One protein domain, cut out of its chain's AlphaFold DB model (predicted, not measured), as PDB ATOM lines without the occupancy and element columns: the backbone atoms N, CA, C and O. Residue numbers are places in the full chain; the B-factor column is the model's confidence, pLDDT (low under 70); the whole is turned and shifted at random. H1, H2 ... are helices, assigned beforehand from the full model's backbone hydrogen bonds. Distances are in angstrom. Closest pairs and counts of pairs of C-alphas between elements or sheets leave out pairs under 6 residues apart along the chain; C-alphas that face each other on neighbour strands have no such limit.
ATOM      1  N   ASP A 385       5.545   2.862  89.378       88.56
ATOM      2  CA  ASP A 385       6.450   2.314  88.383       88.56
ATOM      3  C   ASP A 385       6.008   2.738  86.977       88.56
ATOM      4  O   ASP A 385       4.866   3.150  86.746       88.56
ATOM      5  N   GLN A 386       6.932   2.615  86.025       85.25
ATOM      6  CA  GLN A 386       6.745   3.086  84.658       85.25
ATOM      7  C   GLN A 386       5.579   2.384  83.947       85.25
ATOM      8  O   GLN A 386       4.867   3.033  83.184       85.25
ATOM      9  N   ASN A 387       5.377   1.083  84.176       86.88
ATOM     10  CA  ASN A 387       4.347   0.323  83.470       86.88
ATOM     11  C   ASN A 387       2.959   0.725  83.967       86.88
ATOM     12  O   ASN A 387       2.103   1.068  83.156       86.88
ATOM     13  N   THR A 388       2.771   0.778  85.289       88.44
ATOM     14  CA  THR A 388       1.507   1.213  85.902       88.44
ATOM     15  C   THR A 388       1.146   2.641  85.489       88.44
ATOM     16  O   THR A 388      -0.005   2.919  85.147       88.44
ATOM     17  N   TYR A 389       2.132   3.547  85.460       90.75
ATOM     18  CA  TYR A 389       1.925   4.908  84.971       90.75
ATOM     19  C   TYR A 389       1.472   4.918  83.502       90.75
ATOM     20  O   TYR A 389       0.421   5.479  83.197       90.75
ATOM     21  N   ILE A 390       2.206   4.253  82.603       88.88
ATOM     22  CA  ILE A 390       1.855   4.189  81.174       88.88
ATOM     23  C   ILE A 390       0.453   3.601  80.973       88.88
ATOM     24  O   ILE A 390      -0.318   4.121  80.168       88.88
ATOM     25  N   ASP A 391       0.090   2.548  81.704       89.19
ATOM     26  CA  ASP A 391      -1.226   1.921  81.571       89.19
ATOM     27  C   ASP A 391      -2.359   2.873  81.968       89.19
ATOM     28  O   ASP A 391      -3.373   2.953  81.269       89.19
ATOM     29  N   SER A 392      -2.159   3.679  83.016       88.88
ATOM     30  CA  SER A 392      -3.106   4.741  83.378       88.88
ATOM     31  C   SER A 392      -3.230   5.813  82.283       88.88
ATOM     32  O   SER A 392      -4.336   6.271  81.979       88.88
ATOM     33  N   GLN A 393      -2.116   6.155  81.627       92.31
ATOM     34  CA  GLN A 393      -2.075   7.164  80.571       92.31
ATOM     35  C   GLN A 393      -2.718   6.689  79.270       92.31
ATOM     36  O   GLN A 393      -3.381   7.478  78.604       92.31
ATOM     37  N   LYS A 394      -2.602   5.404  78.917       92.81
ATOM     38  CA  LYS A 394      -3.301   4.837  77.751       92.81
ATOM     39  C   LYS A 394      -4.811   5.019  77.860       92.81
ATOM     40  O   LYS A 394      -5.458   5.376  76.878       92.81
ATOM     41  N   ILE A 395      -5.374   4.792  79.049       91.25
ATOM     42  CA  ILE A 395      -6.820   4.895  79.288       91.25
ATOM     43  C   ILE A 395      -7.282   6.342  79.110       91.25
ATOM     44  O   ILE A 395      -8.214   6.602  78.350       91.25
ATOM     45  N   SER A 396      -6.620   7.288  79.780       90.75
ATOM     46  CA  SER A 396      -6.981   8.707  79.694       90.75
ATOM     47  C   SER A 396      -6.775   9.266  78.283       90.75
ATOM     48  O   SER A 396      -7.625  10.006  77.786       90.75
ATOM     49  N   SER A 397      -5.702   8.851  77.606       93.62
ATOM     50  CA  SER A 397      -5.385   9.294  76.246       93.62
ATOM     51  C   SER A 397      -6.388   8.775  75.226       93.62
ATOM     52  O   SER A 397      -6.803   9.531  74.352       93.62
ATOM     53  N   LYS A 398      -6.857   7.528  75.372       93.88
ATOM     54  CA  LYS A 398      -7.911   6.974  74.515       93.88
ATOM     55  C   LYS A 398      -9.188   7.815  74.574       93.88
ATOM     56  O   LYS A 398      -9.725   8.173  73.532       93.88
ATOM     57  N   VAL A 399      -9.629   8.185  75.780       94.00
ATOM     58  CA  VAL A 399     -10.819   9.036  75.964       94.00
ATOM     59  C   VAL A 399     -10.635  10.394  75.282       94.00
ATOM     60  O   VAL A 399     -11.556  10.885  74.636       94.00
ATOM     61  N   MET A 400      -9.450  11.001  75.388       93.38
ATOM     62  CA  MET A 400      -9.171  12.274  74.715       93.38
ATOM     63  C   MET A 400      -9.156  12.138  73.191       93.38
ATOM     64  O   MET A 400      -9.708  13.002  72.519       93.38
ATOM     65  N   LEU A 401      -8.557  11.070  72.653       93.88
ATOM     66  CA  LEU A 401      -8.529  10.789  71.213       93.88
ATOM     67  C   LEU A 401      -9.945  10.619  70.648       93.88
ATOM     68  O   LEU A 401     -10.275  11.224  69.633       93.88
ATOM     69  N   GLU A 402     -10.810   9.884  71.349       92.75
ATOM     70  CA  GLU A 402     -12.220   9.730  70.970       92.75
ATOM     71  C   GLU A 402     -12.964  11.079  70.985       92.75
ATOM     72  O   GLU A 402     -13.731  11.377  70.072       92.75
ATOM     73  N   GLN A 403     -12.703  11.937  71.981       94.31
ATOM     74  CA  GLN A 403     -13.319  13.269  72.080       94.31
ATOM     75  C   GLN A 403     -12.922  14.215  70.944       94.31
ATOM     76  O   GLN A 403     -13.739  15.028  70.514       94.31
ATOM     77  N   ILE A 404     -11.680  14.129  70.467       93.44
ATOM     78  CA  ILE A 404     -11.191  14.929  69.335       93.44
ATOM     79  C   ILE A 404     -11.470  14.264  67.978       93.44
ATOM     80  O   ILE A 404     -11.082  14.808  66.947       93.44
ATOM     81  N   GLY A 405     -12.156  13.117  67.971       92.25
ATOM     82  CA  GLY A 405     -12.584  12.424  66.760       92.25
ATOM     83  C   GLY A 405     -11.490  11.617  66.064       92.25
ATOM     84  O   GLY A 405     -11.617  11.370  64.871       92.25
ATOM     85  N   VAL A 406     -10.426  11.218  66.768       92.56
ATOM     86  CA  VAL A 406      -9.381  10.334  66.228       92.56
ATOM     87  C   VAL A 406      -9.757   8.871  66.467       92.56
ATOM     88  O   VAL A 406      -9.936   8.434  67.606       92.56
ATOM     89  N   ASP A 407      -9.834   8.098  65.389       91.19
ATOM     90  CA  ASP A 407     -10.168   6.679  65.378       91.19
ATOM     91  C   ASP A 407      -9.230   5.873  64.464       91.19
ATOM     92  O   ASP A 407      -8.310   6.404  63.844       91.19
ATOM     93  N   ILE A 408      -9.449   4.561  64.374       90.19
ATOM     94  CA  ILE A 408      -8.610   3.665  63.566       90.19
ATOM     95  C   ILE A 408      -8.595   4.007  62.064       90.19
ATOM     96  O   ILE A 408      -7.657   3.629  61.361       90.19
ATOM     97  N   TYR A 409      -9.615   4.698  61.553       90.56
ATOM     98  CA  TYR A 409      -9.745   5.013  60.134       90.56
ATOM     99  C   TYR A 409      -9.000   6.294  59.764       90.56
ATOM    100  O   TYR A 409      -8.449   6.363  58.666       90.56
ATOM    101  N   ASN A 410      -8.946   7.278  60.668       92.12
ATOM    102  CA  ASN A 410      -8.286   8.560  60.413       92.12
ATOM    103  C   ASN A 410      -6.946   8.753  61.147       92.12
ATOM    104  O   ASN A 410      -6.200   9.658  60.792       92.12
ATOM    105  N   VAL A 411      -6.568   7.894  62.105       91.19
ATOM    106  CA  VAL A 411      -5.290   8.016  62.840       91.19
ATOM    107  C   VAL A 411      -4.064   8.001  61.918       91.19
ATOM    108  O   VAL A 411      -3.051   8.630  62.215       91.19
ATOM    109  N   GLY A 412      -4.161   7.343  60.758       89.50
ATOM    110  CA  GLY A 412      -3.110   7.358  59.736       89.50
ATOM    111  C   GLY A 412      -2.883   8.728  59.087       89.50
ATOM    112  O   GLY A 412      -1.819   8.955  58.518       89.50
ATOM    113  N   GLU A 413      -3.836   9.655  59.203       90.50
ATOM    114  CA  GLU A 413      -3.667  11.057  58.813       90.50
ATOM    115  C   GLU A 413      -2.824  11.846  59.826       90.50
ATOM    116  O   GLU A 413      -2.503  13.004  59.589       90.50
ATOM    117  N   ILE A 414      -2.452  11.275  60.969       89.56
ATOM    118  CA  ILE A 414      -1.537  11.935  61.906       89.56
ATOM    119  C   ILE A 414      -0.104  11.621  61.481       89.56
ATOM    120  O   ILE A 414       0.649  12.528  61.128       89.56
ATOM    121  N   SER A 415       0.236  10.332  61.464       90.75
ATOM    122  CA  SER A 415       1.473   9.785  60.908       90.75
ATOM    123  C   SER A 415       1.367   8.258  60.788       90.75
ATOM    124  O   SER A 415       0.483   7.626  61.375       90.75
ATOM    125  N   SER A 416       2.294   7.637  60.053       89.25
ATOM    126  CA  SER A 416       2.430   6.171  60.034       89.25
ATOM    127  C   SER A 416       2.728   5.613  61.431       89.25
ATOM    128  O   SER A 416       2.156   4.601  61.822       89.25
ATOM    129  N   TYR A 417       3.541   6.326  62.216       89.44
ATOM    130  CA  TYR A 417       3.839   5.979  63.603       89.44
ATOM    131  C   TYR A 417       2.586   6.001  64.491       89.44
ATOM    132  O   TYR A 417       2.355   5.050  65.239       89.44
ATOM    133  N   ALA A 418       1.742   7.034  64.381       92.31
ATOM    134  CA  ALA A 418       0.483   7.112  65.123       92.31
ATOM    135  C   ALA A 418      -0.423   5.910  64.826       92.31
ATOM    136  O   ALA A 418      -1.008   5.330  65.741       92.31
ATOM    137  N   LYS A 419      -0.510   5.504  63.556       92.69
ATOM    138  CA  LYS A 419      -1.286   4.329  63.157       92.69
ATOM    139  C   LYS A 419      -0.763   3.053  63.817       92.69
ATOM    140  O   LYS A 419      -1.541   2.353  64.465       92.69
ATOM    141  N   ASP A 420       0.540   2.798  63.720       92.56
ATOM    142  CA  ASP A 420       1.169   1.616  64.318       92.56
ATOM    143  C   ASP A 420       0.951   1.580  65.841       92.56
ATOM    144  O   ASP A 420       0.625   0.536  66.408       92.56
ATOM    145  N   MET A 421       1.080   2.731  66.515       94.12
ATOM    146  CA  MET A 421       0.852   2.854  67.958       94.12
ATOM    147  C   MET A 421      -0.614   2.623  68.345       94.12
ATOM    148  O   MET A 421      -0.884   1.999  69.376       94.12
ATOM    149  N   TYR A 422      -1.565   3.079  67.527       94.12
ATOM    150  CA  TYR A 422      -2.994   2.860  67.753       94.12
ATOM    151  C   TYR A 422      -3.346   1.371  67.690       94.12
ATOM    152  O   TYR A 422      -4.052   0.870  68.568       94.12
ATOM    153  N   GLU A 423      -2.813   0.645  66.702       92.06
ATOM    154  CA  GLU A 423      -3.062  -0.791  66.510       92.06
ATOM    155  C   GLU A 423      -2.584  -1.636  67.702       92.06
ATOM    156  O   GLU A 423      -3.254  -2.593  68.095       92.06
ATOM    157  N   ILE A 424      -1.472  -1.252  68.336       92.88
ATOM    158  CA  ILE A 424      -0.938  -1.934  69.529       92.88
ATOM    159  C   ILE A 424      -1.480  -1.374  70.857       92.88
ATOM    160  O   ILE A 424      -1.020  -1.769  71.932       92.88
ATOM    161  N   GLY A 425      -2.436  -0.439  70.814       92.44
ATOM    162  CA  GLY A 425      -3.075   0.143  71.998       92.44
ATOM    163  C   GLY A 425      -2.204   1.126  72.794       92.44
ATOM    164  O   GLY A 425      -2.477   1.378  73.971       92.44
ATOM    165  N   ARG A 426      -1.158   1.696  72.183       93.94
ATOM    166  CA  ARG A 426      -0.332   2.781  72.747       93.94
ATOM    167  C   ARG A 426      -0.982   4.146  72.507       93.94
ATOM    168  O   ARG A 426      -0.401   5.027  71.885       93.94
ATOM    169  N   PHE A 427      -2.208   4.322  73.001       94.88
ATOM    170  CA  PHE A 427      -2.972   5.568  72.840       94.88
ATOM    171  C   PHE A 427      -2.268   6.793  73.442       94.88
ATOM    172  O   PHE A 427      -2.505   7.911  72.993       94.88
ATOM    173  N   ASP A 428      -1.401   6.579  74.432       93.69
ATOM    174  CA  ASP A 428      -0.524   7.606  74.987       93.69
ATOM    175  C   ASP A 428       0.438   8.171  73.929       93.69
ATOM    176  O   ASP A 428       0.526   9.384  73.774       93.69
ATOM    177  N   GLU A 429       1.083   7.313  73.133       94.75
ATOM    178  CA  GLU A 429       1.973   7.741  72.039       94.75
ATOM    179  C   GLU A 429       1.195   8.410  70.905       94.75
ATOM    180  O   GLU A 429       1.652   9.403  70.349       94.75
ATOM    181  N   VAL A 430       0.001   7.899  70.579       95.62
ATOM    182  CA  VAL A 430      -0.854   8.483  69.529       95.62
ATOM    183  C   VAL A 430      -1.268   9.905  69.891       95.62
ATOM    184  O   VAL A 430      -1.218  10.800  69.049       95.62
ATOM    185  N   LEU A 431      -1.683  10.126  71.140       95.75
ATOM    186  CA  LEU A 431      -2.080  11.451  71.601       95.75
ATOM    187  C   LEU A 431      -0.894  12.416  71.621       95.75
ATOM    188  O   LEU A 431      -1.047  13.570  71.214       95.75
ATOM    189  N   THR A 432       0.275  11.955  72.068       95.44
ATOM    190  CA  THR A 432       1.504  12.751  72.011       95.44
ATOM    191  C   THR A 432       1.843  13.119  70.572       95.44
ATOM    192  O   THR A 432       2.017  14.296  70.277       95.44
ATOM    193  N   GLU A 433       1.843  12.150  69.661       94.38
ATOM    194  CA  GLU A 433       2.146  12.362  68.246       94.38
ATOM    195  C   GLU A 433       1.161  13.351  67.600       94.38
ATOM    196  O   GLU A 433       1.577  14.303  66.942       94.38
ATOM    197  N   TYR A 434      -0.143  13.219  67.873       94.75
ATOM    198  CA  TYR A 434      -1.160  14.181  67.435       94.75
ATOM    199  C   TYR A 434      -0.850  15.613  67.896       94.75
ATOM    200  O   TYR A 434      -0.960  16.570  67.126       94.75
ATOM    201  N   ARG A 435      -0.471  15.783  69.168       95.44
ATOM    202  CA  ARG A 435      -0.133  17.098  69.732       95.44
ATOM    203  C   ARG A 435       1.155  17.649  69.127       95.44
ATOM    204  O   ARG A 435       1.196  18.832  68.800       95.44
ATOM    205  N   THR A 436       2.163  16.805  68.929       94.12
ATOM    206  CA  THR A 436       3.430  17.176  68.289       94.12
ATOM    207  C   THR A 436       3.192  17.661  66.859       94.12
ATOM    208  O   THR A 436       3.565  18.789  66.534       94.12
ATOM    209  N   VAL A 437       2.484  16.882  66.035       92.88
ATOM    210  CA  VAL A 437       2.152  17.253  64.649       92.88
ATOM    211  C   VAL A 437       1.374  18.568  64.591       92.88
ATOM    212  O   VAL A 437       1.673  19.422  63.759       92.88
ATOM    213  N   ASN A 438       0.419  18.789  65.495       91.94
ATOM    214  CA  ASN A 438      -0.328  20.049  65.534       91.94
ATOM    215  C   ASN A 438       0.510  21.247  65.998       91.94
ATOM    216  O   ASN A 438       0.251  22.373  65.575       91.94
ATOM    217  N   ALA A 439       1.495  21.033  66.871       90.56
ATOM    218  CA  ALA A 439       2.329  22.105  67.400       90.56
ATOM    219  C   ALA A 439       3.387  22.585  66.396       90.56
ATOM    220  O   ALA A 439       3.693  23.776  66.352       90.56
ATOM    221  N   ILE A 440       3.978  21.669  65.623       91.75
ATOM    222  CA  ILE A 440       5.157  21.972  64.790       91.75
ATOM    223  C   ILE A 440       5.096  21.429  63.357       91.75
ATOM    224  O   ILE A 440       6.034  21.663  62.595       91.75
ATOM    225  N   GLY A 441       4.005  20.772  62.965       88.50
ATOM    226  CA  GLY A 441       3.858  20.111  61.667       88.50
ATOM    227  C   GLY A 441       4.409  18.683  61.659       88.50
ATOM    228  O   GLY A 441       5.098  18.258  62.588       88.50
ATOM    229  N   ARG A 442       4.096  17.929  60.597       78.56
ATOM    230  CA  ARG A 442       4.621  16.570  60.412       78.56
ATOM    231  C   ARG A 442       6.111  16.600  60.091       78.56
ATOM    232  O   ARG A 442       6.578  17.435  59.317       78.56
ATOM    233  N   TRP A 443       6.827  15.639  60.658       63.97
ATOM    234  CA  TRP A 443       8.174  15.274  60.244       63.97
ATOM    235  C   TRP A 443       8.052  13.955  59.468       63.97
ATOM    236  O   TRP A 443       8.040  12.885  60.071       63.97
ATOM    237  N   GLU A 444       7.829  14.050  58.152       54.59
ATOM    238  CA  GLU A 444       7.774  12.906  57.220       54.59
ATOM    239  C   GLU A 444       9.102  12.730  56.477       54.59
ATOM    240  O   GLU A 444       9.621  13.743  55.945       54.59
TER     241      GLU A 444
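AT A GLANCE: This is residues 385 to 444 of the 444 residues of an uncharacterized protein of Butyrivibrio hungatei DSM 14810 (UniProt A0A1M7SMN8). A long helix, H1, is joined by a looping link to a helical hairpin, H2 and H3, whose second helix begins against H1 at a steep angle. The 60 printed residues, with three named helices in the order H1, H2, H3 and no named strand, are all helix in class. The whole is compact, radius of gyration of the C-alphas 11.1 A, yet elongated, spanning 33 by 20 by 18 A.

HOW THE PARTS SIT: H1, residues 386 to 403, touches H3, residues 427 to 440, with residues 427 to 431 of H3 alone; the closest C-alphas, Lys 394 and Asp 428, are 4.8 A apart. They run the same way at a steep tilt of 63 degrees. H2, residues 416 to 423, is apart from H1. H2 and H3 form a hairpin and touch, the closest C-alphas being Ala 418 and Val 430, 4.8 A, at a shallow tilt of 25 degrees, opposite ways. In H2 and H3 every O i to N i+4 pair is within hydrogen-bond range; in H1, 13 of 14.

IN THESE COORDINATES: H1 begins at C-alpha 386 (6.745, 3.086, 84.658) and measures 25.8 A; H2 measures 11.0 A; H3 measures 20.0 A, ending at C-alpha 440 (5.157, 21.972, 64.790).

THE WHOLE: The C-alphas farthest apart, Asp 385 and Glu 444, are 32.9 A apart. The printed part has no cut. The link H1 to H2, residues 404 to 415, is long; H2 to H3 is tight. Residues 443 to 444 have pLDDT under 70.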